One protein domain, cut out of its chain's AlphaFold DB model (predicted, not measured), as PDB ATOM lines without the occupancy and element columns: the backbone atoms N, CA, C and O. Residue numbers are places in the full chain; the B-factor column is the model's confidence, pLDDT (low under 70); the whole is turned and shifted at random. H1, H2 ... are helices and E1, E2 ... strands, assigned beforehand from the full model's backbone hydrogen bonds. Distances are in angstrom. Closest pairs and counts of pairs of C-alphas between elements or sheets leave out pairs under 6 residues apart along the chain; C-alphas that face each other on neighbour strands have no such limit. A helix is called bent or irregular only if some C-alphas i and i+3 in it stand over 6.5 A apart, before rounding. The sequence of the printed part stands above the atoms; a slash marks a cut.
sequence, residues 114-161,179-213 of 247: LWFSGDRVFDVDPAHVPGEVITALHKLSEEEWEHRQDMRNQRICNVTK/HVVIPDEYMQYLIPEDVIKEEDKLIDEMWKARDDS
ATOM      1  N   LEU A 114     143.309 267.540 217.894       92.19
ATOM      2  CA  LEU A 114     144.674 267.051 218.037       92.19
ATOM      3  C   LEU A 114     144.853 266.297 219.356       92.19
ATOM      4  O   LEU A 114     144.513 266.806 220.421       92.19
ATOM      5  N   TRP A 115     145.388 265.080 219.267       90.06
ATOM      6  CA  TRP A 115     145.549 264.169 220.399       90.06
ATOM      7  C   TRP A 115     146.996 264.150 220.889       90.06
ATOM      8  O   TRP A 115     147.917 263.871 220.119       90.06
ATOM      9  N   PHE A 116     147.172 264.368 222.187       90.81
ATOM     10  CA  PHE A 116     148.445 264.257 222.890       90.81
ATOM     11  C   PHE A 116     148.383 263.141 223.934       90.81
ATOM     12  O   PHE A 116     147.319 262.637 224.297       90.81
ATOM     13  N   SER A 117     149.549 262.747 224.430       84.94
ATOM     14  CA  SER A 117     149.673 261.880 225.600       84.94
ATOM     15  C   SER A 117     148.964 262.442 226.842       84.94
ATOM     16  O   SER A 117     148.789 263.656 227.005       84.94
ATOM     17  N   GLY A 118     148.550 261.520 227.720       82.81
ATOM     18  CA  GLY A 118     147.803 261.836 228.939       82.81
ATOM     19  C   GLY A 118     146.353 262.243 228.679       82.81
ATOM     20  O   GLY A 118     145.841 263.098 229.391       82.81
ATOM     21  N   ASP A 119     145.734 261.689 227.631       83.12
ATOM     22  CA  ASP A 119     144.337 261.937 227.237       83.12
ATOM     23  C   ASP A 119     144.006 263.420 226.991       83.12
ATOM     24  O   ASP A 119     142.859 263.857 227.080       83.12
ATOM     25  N   ARG A 120     145.026 264.217 226.650       89.62
ATOM     26  CA  ARG A 120     144.875 265.641 226.345       89.62
ATOM     27  C   ARG A 120     144.466 265.810 224.888       89.62
ATOM     28  O   ARG A 120     145.234 265.478 223.983       89.62
ATOM     29  N   VAL A 121     143.282 266.367 224.661       92.81
ATOM     30  CA  VAL A 121     142.748 266.610 223.317       92.81
ATOM     31  C   VAL A 121     142.485 268.087 223.136       92.81
ATOM     32  O   VAL A 121     141.799 268.691 223.953       92.81
ATOM     33  N   PHE A 122     143.019 268.668 222.071       93.94
ATOM     34  CA  PHE A 122     142.857 270.087 221.772       93.94
ATOM     35  C   PHE A 122     141.920 270.283 220.591       93.94
ATOM     36  O   PHE A 122     141.993 269.547 219.601       93.94
ATOM     37  N   ASP A 123     141.067 271.295 220.705       92.50
ATOM     38  CA  ASP A 123     140.342 271.842 219.567       92.50
ATOM     39  C   ASP A 123     141.348 272.510 218.620       92.50
ATOM     40  O   ASP A 123     142.291 273.176 219.056       92.50
ATOM     41  N   VAL A 124     141.170 272.301 217.320       92.88
ATOM     42  CA  VAL A 124     141.944 272.972 216.269       92.88
ATOM     43  C   VAL A 124     141.027 273.524 215.175       92.88
ATOM     44  O   VAL A 124     141.450 273.710 214.035       92.88
ATOM     45  N   ASP A 125     139.763 273.797 215.510       91.19
ATOM     46  CA  ASP A 125     138.828 274.487 214.631       91.19
ATOM     47  C   ASP A 125     139.260 275.955 214.429       91.19
ATOM     48  O   ASP A 125     139.274 276.729 215.394       91.19
ATOM     49  N   PRO A 126     139.565 276.392 213.189       91.06
ATOM     50  CA  PRO A 126     139.915 277.782 212.894       91.06
ATOM     51  C   PRO A 126     138.836 278.805 213.278       91.06
ATOM     52  O   PRO A 126     139.130 280.000 213.343       91.06
ATOM     53  N   ALA A 127     137.590 278.372 213.507       91.25
ATOM     54  CA  ALA A 127     136.520 279.232 214.006       91.25
ATOM     55  C   ALA A 127     136.701 279.625 215.484       91.25
ATOM     56  O   ALA A 127     136.253 280.704 215.883       91.25
ATOM     57  N   HIS A 128     137.355 278.780 216.286       88.88
ATOM     58  CA  HIS A 128     137.521 278.970 217.733       88.88
ATOM     59  C   HIS A 128     138.978 279.207 218.138       88.88
ATOM     60  O   HIS A 128     139.240 279.882 219.136       88.88
ATOM     61  N   VAL A 129     139.927 278.676 217.363       92.94
ATOM     62  CA  VAL A 129     141.349 278.651 217.700       92.94
ATOM     63  C   VAL A 129     142.142 279.503 216.705       92.94
ATOM     64  O   VAL A 129     142.049 279.292 215.492       92.94
ATOM     65  N   PRO A 130     142.955 280.470 217.174       95.25
ATOM     66  CA  PRO A 130     143.821 281.252 216.302       95.25
ATOM     67  C   PRO A 130     144.774 280.362 215.496       95.25
ATOM     68  O   PRO A 130     145.382 279.436 216.034       95.25
ATOM     69  N   GLY A 131     144.972 280.684 214.216       93.81
ATOM     70  CA  GLY A 131     145.799 279.873 213.310       93.81
ATOM     71  C   GLY A 131     147.253 279.683 213.766       93.81
ATOM     72  O   GLY A 131     147.853 278.642 213.506       93.81
ATOM     73  N   GLU A 132     147.816 280.656 214.488       93.69
ATOM     74  CA  GLU A 132     149.150 280.544 215.094       93.69
ATOM     75  C   GLU A 132     149.211 279.459 216.181       93.69
ATOM     76  O   GLU A 132     150.170 278.689 216.224       93.69
ATOM     77  N   VAL A 133     148.153 279.338 216.988       93.31
ATOM     78  CA  VAL A 133     148.030 278.313 218.030       93.31
ATOM     79  C   VAL A 133     147.838 276.943 217.393       93.31
ATOM     80  O   VAL A 133     148.524 276.004 217.777       93.31
ATOM     81  N   ILE A 134     146.982 276.838 216.368       93.75
ATOM     82  CA  ILE A 134     146.799 275.597 215.595       93.75
ATOM     83  C   ILE A 134     148.148 275.116 215.043       93.75
ATOM     84  O   ILE A 134     148.534 273.967 215.240       93.75
ATOM     85  N   THR A 135     148.905 276.016 214.408       94.62
ATOM     86  CA  THR A 135     150.223 275.696 213.836       94.62
ATOM     87  C   THR A 135     151.208 275.233 214.912       94.62
ATOM     88  O   THR A 135     151.931 274.257 214.715       94.62
ATOM     89  N   ALA A 136     151.232 275.908 216.064       94.19
ATOM     90  CA  ALA A 136     152.095 275.533 217.179       94.19
ATOM     91  C   ALA A 136     151.716 274.167 217.771       94.19
ATOM     92  O   ALA A 136     152.599 273.346 218.009       94.19
ATOM     93  N   LEU A 137     150.423 273.900 217.963       94.06
ATOM     94  CA  LEU A 137     149.922 272.614 218.446       94.06
ATOM     95  C   LEU A 137     150.289 271.476 217.486       94.06
ATOM     96  O   LEU A 137     150.795 270.451 217.937       94.06
ATOM     97  N   HIS A 138     150.137 271.669 216.174       92.75
ATOM     98  CA  HIS A 138     150.585 270.686 215.184       92.75
ATOM     99  C   HIS A 138     152.070 270.365 215.326       92.75
ATOM    100  O   HIS A 138     152.428 269.194 215.448       92.75
ATOM    101  N   LYS A 139     152.921 271.390 215.415       93.88
ATOM    102  CA  LYS A 139     154.359 271.194 215.607       93.88
ATOM    103  C   LYS A 139     154.670 270.404 216.886       93.88
ATOM    104  O   LYS A 139     155.458 269.466 216.847       93.88
ATOM    105  N   LEU A 140     154.021 270.736 218.003       92.94
ATOM    106  CA  LEU A 140     154.190 270.003 219.265       92.94
ATOM    107  C   LEU A 140     153.754 268.535 219.134       92.94
ATOM    108  O   LEU A 140     154.383 267.653 219.715       92.94
ATOM    109  N   SER A 141     152.695 268.254 218.370       91.50
ATOM    110  CA  SER A 141     152.237 266.877 218.144       91.50
ATOM    111  C   SER A 141     153.209 266.056 217.297       91.50
ATOM    112  O   SER A 141     153.402 264.870 217.574       91.50
ATOM    113  N   GLU A 142     153.852 266.685 216.310       89.88
ATOM    114  CA  GLU A 142     154.908 266.072 215.502       89.88
ATOM    115  C   GLU A 142     156.129 265.760 216.369       89.88
ATOM    116  O   GLU A 142     156.584 264.618 216.387       89.88
ATOM    117  N   GLU A 143     156.583 266.728 217.173       90.38
ATOM    118  CA  GLU A 143     157.688 266.549 218.124       90.38
ATOM    119  C   GLU A 143     157.405 265.391 219.104       90.38
ATOM    120  O   GLU A 143     158.268 264.545 219.352       90.38
ATOM    121  N   GLU A 144     156.177 265.291 219.627       88.44
ATOM    122  CA  GLU A 144     155.788 264.187 220.513       88.44
ATOM    123  C   GLU A 144     155.764 262.839 219.785       88.44
ATOM    124  O   GLU A 144     156.131 261.800 220.347       88.44
ATOM    125  N   TRP A 145     155.286 262.816 218.543       84.50
ATOM    126  CA  TRP A 145     155.271 261.603 217.739       84.50
ATOM    127  C   TRP A 145     156.693 261.126 217.438       84.50
ATOM    128  O   TRP A 145     156.988 259.956 217.693       84.50
ATOM    129  N   GLU A 146     157.581 262.012 216.985       86.75
ATOM    130  CA  GLU A 146     158.990 261.706 216.709       86.75
ATOM    131  C   GLU A 146     159.689 261.173 217.957       86.75
ATOM    132  O   GLU A 146     160.286 260.097 217.927       86.75
ATOM    133  N   HIS A 147     159.524 261.855 219.090       85.25
ATOM    134  CA  HIS A 147     160.111 261.418 220.348       85.25
ATOM    135  C   HIS A 147     159.614 260.023 220.766       85.25
ATOM    136  O   HIS A 147     160.395 259.169 221.199       85.25
ATOM    137  N   ARG A 148     158.318 259.737 220.581       82.19
ATOM    138  CA  ARG A 148     157.753 258.402 220.833       82.19
ATOM    139  C   ARG A 148     158.294 257.349 219.866       82.19
ATOM    140  O   ARG A 148     158.523 256.217 220.300       82.19
ATOM    141  N   GLN A 149     158.500 257.680 218.592       81.69
ATOM    142  CA  GLN A 149     159.121 256.765 217.627       81.69
ATOM    143  C   GLN A 149     160.571 256.468 217.998       81.69
ATOM    144  O   GLN A 149     160.951 255.300 218.048       81.69
ATOM    145  N   ASP A 150     161.354 257.483 218.351       83.19
ATOM    146  CA  ASP A 150     162.738 257.316 218.793       83.19
ATOM    147  C   ASP A 150     162.831 256.413 220.020       83.19
ATOM    148  O   ASP A 150     163.623 255.471 220.047       83.19
ATOM    149  N   MET A 151     161.958 256.627 221.005       79.75
ATOM    150  CA  MET A 151     161.870 255.770 222.186       79.75
ATOM    151  C   MET A 151     161.510 254.323 221.818       79.75
ATOM    152  O   MET A 151     162.115 253.387 222.348       79.75
ATOM    153  N   ARG A 152     160.564 254.099 220.893       79.75
ATOM    154  CA  ARG A 152     160.238 252.749 220.387       79.75
ATOM    155  C   ARG A 152     161.430 252.113 219.671       79.75
ATOM    156  O   ARG A 152     161.752 250.958 219.947       79.75
ATOM    157  N   ASN A 153     162.114 252.863 218.815       78.06
ATOM    158  CA  ASN A 153     163.265 252.395 218.050       78.06
ATOM    159  C   ASN A 153     164.437 252.026 218.967       78.06
ATOM    160  O   ASN A 153     165.008 250.942 218.844       78.06
ATOM    161  N   GLN A 154     164.755 252.874 219.948       77.19
ATOM    162  CA  GLN A 154     165.764 252.582 220.968       77.19
ATOM    163  C   GLN A 154     165.413 251.320 221.761       77.19
ATOM    164  O   GLN A 154     166.289 250.492 222.005       77.19
ATOM    165  N   ARG A 155     164.137 251.125 222.120       68.00
ATOM    166  CA  ARG A 155     163.672 249.913 222.814       68.00
ATOM    167  C   ARG A 155     163.876 248.658 221.968       68.00
ATOM    168  O   ARG A 155     164.459 247.701 222.468       68.00
ATOM    169  N   ILE A 156     163.482 248.669 220.694       73.12
ATOM    170  CA  ILE A 156     163.685 247.535 219.772       73.12
ATOM    171  C   ILE A 156     165.183 247.207 219.639       73.12
ATOM    172  O   ILE A 156     165.585 246.044 219.727       73.12
ATOM    173  N   CYS A 157     166.029 248.229 219.509       73.25
ATOM    174  CA  CYS A 157     167.484 248.082 219.419       73.25
ATOM    175  C   CYS A 157     168.148 247.627 220.733       73.25
ATOM    176  O   CYS A 157     169.208 247.003 220.700       73.25
ATOM    177  N   ASN A 158     167.563 247.935 221.894       65.69
ATOM    178  CA  ASN A 158     168.094 247.532 223.199       65.69
ATOM    179  C   ASN A 158     167.672 246.103 223.567       65.69
ATOM    180  O   ASN A 158     168.514 245.331 224.017       65.69
ATOM    181  N   VAL A 159     166.421 245.717 223.286       58.62
ATOM    182  CA  VAL A 159     165.925 244.337 223.458       58.62
ATOM    183  C   VAL A 159     166.696 243.357 222.567       58.62
ATOM    184  O   VAL A 159     167.024 242.254 222.993       58.62
ATOM    185  N   THR A 160     167.068 243.769 221.352       54.62
ATOM    186  CA  THR A 160     167.906 242.954 220.453       54.62
ATOM    187  C   THR A 160     169.372 242.853 220.896       54.62
ATOM    188  O   THR A 160     170.058 241.916 220.491       54.62
ATOM    189  N   LYS A 161     169.861 243.763 221.755       53.94
ATOM    190  CA  LYS A 161     171.209 243.700 222.357       53.94
ATOM    191  C   LYS A 161     171.262 242.885 223.651       53.94
ATOM    192  O   LYS A 161     172.315 242.337 223.959       53.94
ATOM    193  N   HIS A 179     155.887 262.903 227.188       78.50
ATOM    194  CA  HIS A 179     154.952 264.027 227.108       78.50
ATOM    195  C   HIS A 179     155.656 265.275 226.596       78.50
ATOM    196  O   HIS A 179     156.666 265.698 227.165       78.50
ATOM    197  N   VAL A 180     155.091 265.912 225.572       84.00
ATOM    198  CA  VAL A 180     155.494 267.274 225.219       84.00
ATOM    199  C   VAL A 180     154.864 268.263 226.203       84.00
ATOM    200  O   VAL A 180     153.695 268.142 226.601       84.00
ATOM    201  N   VAL A 181     155.672 269.239 226.623       87.62
ATOM    202  CA  VAL A 181     155.234 270.352 227.470       87.62
ATOM    203  C   VAL A 181     154.436 271.318 226.604       87.62
ATOM    204  O   VAL A 181     154.962 271.885 225.649       87.62
ATOM    205  N   ILE A 182     153.163 271.500 226.946       88.50
ATOM    206  CA  ILE A 182     152.254 272.390 226.223       88.50
ATOM    207  C   ILE A 182     152.193 273.722 226.981       88.50
ATOM    208  O   ILE A 182     152.003 273.692 228.197       88.50
ATOM    209  N   PRO A 183     152.358 274.874 226.305       92.19
ATOM    210  CA  PRO A 183     152.213 276.183 226.934       92.19
ATOM    211  C   PRO A 183     150.846 276.378 227.602       92.19
ATOM    212  O   PRO A 183     149.814 276.040 227.020       92.19
ATOM    213  N   ASP A 184     150.837 277.003 228.782       91.81
ATOM    214  CA  ASP A 184     149.615 277.275 229.561       91.81
ATOM    215  C   ASP A 184     148.563 278.061 228.759       91.81
ATOM    216  O   ASP A 184     147.361 277.852 228.905       91.81
ATOM    217  N   GLU A 185     149.020 278.926 227.854       92.19
ATOM    218  CA  GLU A 185     148.197 279.734 226.947       92.19
ATOM    219  C   GLU A 185     147.314 278.880 226.025       92.19
ATOM    220  O   GLU A 185     146.245 279.322 225.601       92.19
ATOM    221  N   TYR A 186     147.737 277.652 225.711       92.19
ATOM    222  CA  TYR A 186     147.000 276.755 224.821       92.19
ATOM    223  C   TYR A 186     146.012 275.872 225.582       92.19
ATOM    224  O   TYR A 186     145.096 275.318 224.977       92.19
ATOM    225  N   MET A 187     146.135 275.783 226.910       91.94
ATOM    226  CA  MET A 187     145.289 274.928 227.751       91.94
ATOM    227  C   MET A 187     143.812 275.332 227.718       91.94
ATOM    228  O   MET A 187     142.947 274.502 227.974       91.94
ATOM    229  N   GLN A 188     143.502 276.578 227.348       92.19
ATOM    230  CA  GLN A 188     142.121 277.033 227.157       92.19
ATOM    231  C   GLN A 188     141.399 276.358 225.977       92.19
ATOM    232  O   GLN A 188     140.174 276.410 225.917       92.19
ATOM    233  N   TYR A 189     142.141 275.733 225.057       92.88
ATOM    234  CA  TYR A 189     141.600 274.984 223.917       92.88
ATOM    235  C   TYR A 189     141.531 273.475 224.181       92.88
ATOM    236  O   TYR A 189     141.229 272.700 223.273       92.88
ATOM    237  N   LEU A 190     141.832 273.042 225.410       93.44
ATOM    238  CA  LEU A 190     141.678 271.652 225.814       93.44
ATOM    239  C   LEU A 190     140.187 271.294 225.837       93.44
ATOM    240  O   LEU A 190     139.388 271.942 226.514       93.44
ATOM    241  N   ILE A 191     139.824 270.240 225.116       91.50
ATOM    242  CA  ILE A 191     138.480 269.678 225.119       91.50
ATOM    243  C   ILE A 191     138.307 268.878 226.416       91.50
ATOM    244  O   ILE A 191     139.099 267.968 226.680       91.50
ATOM    245  N   PRO A 192     137.286 269.189 227.232       91.75
ATOM    246  CA  PRO A 192     137.002 268.437 228.445       91.75
ATOM    247  C   PRO A 192     136.720 266.952 228.169       91.75
ATOM    248  O   PRO A 192     136.080 266.593 227.181       91.75
ATOM    249  N   GLU A 193     137.175 266.077 229.068       90.25
ATOM    250  CA  GLU A 193     137.066 264.619 228.906       90.25
ATOM    251  C   GLU A 193     135.606 264.133 228.830       90.25
ATOM    252  O   GLU A 193     135.292 263.166 228.138       90.25
ATOM    253  N   ASP A 194     134.691 264.803 229.527       90.06
ATOM    254  CA  ASP A 194     133.254 264.536 229.472       90.06
ATOM    255  C   ASP A 194     132.669 264.799 228.082       90.06
ATOM    256  O   ASP A 194     131.899 263.973 227.592       90.06
ATOM    257  N   VAL A 195     133.101 265.870 227.410       89.44
ATOM    258  CA  VAL A 195     132.690 266.178 226.029       89.44
ATOM    259  C   VAL A 195     133.176 265.092 225.069       89.44
ATOM    260  O   VAL A 195     132.405 264.617 224.238       89.44
ATOM    261  N   ILE A 196     134.424 264.639 225.223       87.31
ATOM    262  CA  ILE A 196     134.993 263.556 224.404       87.31
ATOM    263  C   ILE A 196     134.195 262.265 224.604       87.31
ATOM    264  O   ILE A 196     133.771 261.644 223.634       87.31
ATOM    265  N   LYS A 197     133.909 261.895 225.858       89.56
ATOM    266  CA  LYS A 197     133.123 260.694 226.188       89.56
ATOM    267  C   LYS A 197     131.709 260.734 225.617       89.56
ATOM    268  O   LYS A 197     131.164 259.687 225.271       89.56
ATOM    269  N   GLU A 198     131.073 261.900 225.584       88.75
ATOM    270  CA  GLU A 198     129.758 262.056 224.962       88.75
ATOM    271  C   GLU A 198     129.832 261.911 223.441       88.75
ATOM    272  O   GLU A 198     129.015 261.194 222.862       88.75
ATOM    273  N   GLU A 199     130.827 262.521 222.799       87.31
ATOM    274  CA  GLU A 199     131.041 262.391 221.357       87.31
ATOM    275  C   GLU A 199     131.366 260.946 220.955       87.31
ATOM    276  O   GLU A 199     130.774 260.441 220.001       87.31
ATOM    277  N   ASP A 200     132.200 260.243 221.722       86.88
ATOM    278  CA  ASP A 200     132.514 258.827 221.496       86.88
ATOM    279  C   ASP A 200     131.265 257.947 221.617       86.88
ATOM    280  O   ASP A 200     131.010 257.108 220.756       86.88
ATOM    281  N   LYS A 201     130.414 258.184 222.627       89.31
ATOM    282  CA  LYS A 201     129.131 257.471 222.758       89.31
ATOM    283  C   LYS A 201     128.216 257.708 221.563       89.31
ATOM    284  O   LYS A 201     127.582 256.768 221.091       89.31
ATOM    285  N   LEU A 202     128.129 258.947 221.082       86.88
ATOM    286  CA  LEU A 202     127.324 259.276 219.905       86.88
ATOM    287  C   LEU A 202     127.854 258.556 218.662       86.88
ATOM    288  O   LEU A 202     127.071 257.995 217.893       86.88
ATOM    289  N   ILE A 203     129.176 258.533 218.486       84.06
ATOM    290  CA  ILE A 203     129.842 257.811 217.401       84.06
ATOM    291  C   ILE A 203     129.546 256.307 217.506       84.06
ATOM    292  O   ILE A 203     129.123 255.704 216.518       84.06
ATOM    293  N   ASP A 204     129.676 255.710 218.690       88.62
ATOM    294  CA  ASP A 204     129.382 254.296 218.940       88.62
ATOM    295  C   ASP A 204     127.917 253.942 218.649       88.62
ATOM    296  O   ASP A 204     127.625 252.947 217.976       88.62
ATOM    297  N   GLU A 205     126.974 254.763 219.113       89.44
ATOM    298  CA  GLU A 205     125.546 254.592 218.834       89.44
ATOM    299  C   GLU A 205     125.247 254.695 217.337       89.44
ATOM    300  O   GLU A 205     124.470 253.897 216.804       89.44
ATOM    301  N   MET A 206     125.896 255.628 216.636       85.00
ATOM    302  CA  MET A 206     125.787 255.769 215.186       85.00
ATOM    303  C   MET A 206     126.323 254.543 214.444       85.00
ATOM    304  O   MET A 206     125.640 254.021 213.556       85.00
ATOM    305  N   TRP A 207     127.514 254.055 214.802       83.06
ATOM    306  CA  TRP A 207     128.089 252.847 214.205       83.06
ATOM    307  C   TRP A 207     127.209 251.632 214.453       83.06
ATOM    308  O   TRP A 207     126.926 250.879 213.519       83.06
ATOM    309  N   LYS A 208     126.685 251.488 215.671       90.56
ATOM    310  CA  LYS A 208     125.752 250.418 216.020       90.56
ATOM    311  C   LYS A 208     124.447 250.507 215.232       90.56
ATOM    312  O   LYS A 208     123.985 249.506 214.693       90.56
ATOM    313  N   ALA A 209     123.860 251.697 215.106       89.19
ATOM    314  CA  ALA A 209     122.641 251.895 214.325       89.19
ATOM    315  C   ALA A 209     122.853 251.579 212.835       89.19
ATOM    316  O   ALA A 209     121.970 251.018 212.175       89.19
ATOM    317  N   ARG A 210     124.031 251.914 212.298       85.88
ATOM    318  CA  ARG A 210     124.428 251.579 210.926       85.88
ATOM    319  C   ARG A 210     124.608 250.080 210.741       85.88
ATOM    320  O   ARG A 210     124.071 249.534 209.777       85.88
ATOM    321  N   ASP A 211     125.301 249.425 211.662       90.25
ATOM    322  CA  ASP A 211     125.474 247.975 211.682       90.25
ATOM    323  C   ASP A 211     124.111 247.259 211.725       90.25
ATOM    324  O   ASP A 211     123.787 246.461 210.843       90.25
ATOM    325  N   ASP A 212     123.220 247.662 212.635       92.94
ATOM    326  CA  ASP A 212     121.852 247.139 212.723       92.94
ATOM    327  C   ASP A 212     121.045 247.370 211.432       92.94
ATOM    328  O   ASP A 212     120.267 246.511 210.996       92.94
ATOM    329  N   SER A 213     121.208 248.533 210.799       92.12
ATOM    330  CA  SER A 213     120.583 248.849 209.509       92.12
ATOM    331  C   SER A 213     121.109 247.944 208.393       92.12
ATOM    332  O   SER A 213     120.322 247.388 207.619       92.12
TER     333      SER A 213
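Overview. This is residues 114 to 161 and 179 to 213 of the 247 residues of an uncharacterized protein of Aureobasidium namibiae CBS 147.97 (UniProt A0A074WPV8). Picture an open V whose legs are two long helices, H1 and H3, spreading from a small body near the point of the V. In that body the hairpin E1 and E2 lies in the opening of the V, next to residues 134 to 145 of H1, and the short helix H2 packs on E2 with its residues 186 to 189. Residues 149 to 161 and 197 to 213 stick out as the free ends of the two legs. The printed part has 83 residues, with three named helices and two named strands in the order E1, E2, H1, H2, H3 along the chain; the two strands make an antiparallel sheet of order E1 - E2, and the class is mostly helix. The whole is loose, with a radius of gyration of the C-alphas of 17.1 A, and flat, spanning 52 by 37 by 18 A.

Along the chain. Find C-alpha 114 at (144.674, 267.051, 218.037), where E1, residues 114 to 116, begins. E2 follows at residues 120 to 123. Look next at C-alpha 131 at (145.799, 279.873, 213.310); from there H1 runs to residue 159, 42.1 A from first to last C-alpha. Beyond the cut, H2 holds residues 184 to 189 over 10.1 A. It is irregular, but only just: C-alphas 185 and 188 are 6.7 A apart. H3, residues 193 to 213, covers 29.9 A and ends at C-alpha 213, (120.583, 248.849, 209.509).

Arrangement. Start at the hairpin E1 and E2, antiparallel at 163 degrees, and you find N 114 and O 122 at 2.9 A, within hydrogen-bond range, as are N 116 and O 120 at 2.9 A. From E1 go to H1: their closest C-alphas, those of Phe 116 and Ser 141, are 6.6 A apart. From E2 go to H2: their closest C-alphas, those of Phe 122 and Tyr 189, are 5.5 A apart. H1 and H2 are close but not clearly touching, with the C-alphas of Val 133 and Tyr 186 closest at 7.0 A, and their lines are about perpendicular at 77 degrees. H3 is apart from H1 and from H2, and only just apart from E2, at 8.2 A. In H1 and H3 every O i to N i+4 pair is within hydrogen-bond range; in H2 0 of 2 are, beside 2 of 3 O i to N i+3 pairs.

Size, cuts and confidence. The two C-alphas farthest apart, those of Lys 161 and Ser 213, are 52.5 A apart. Residues 162 to 178 are not printed, and C-alphas 161 and 179 are 26.5 A apart across this cut, which falls in the link from H1 to H2. The links E1 to E2 and H2 to H3 are tight, and E2 to H1 is short. Mean pLDDT of the printed part is 86.9; residues 155 and 158 to 161 are under 70.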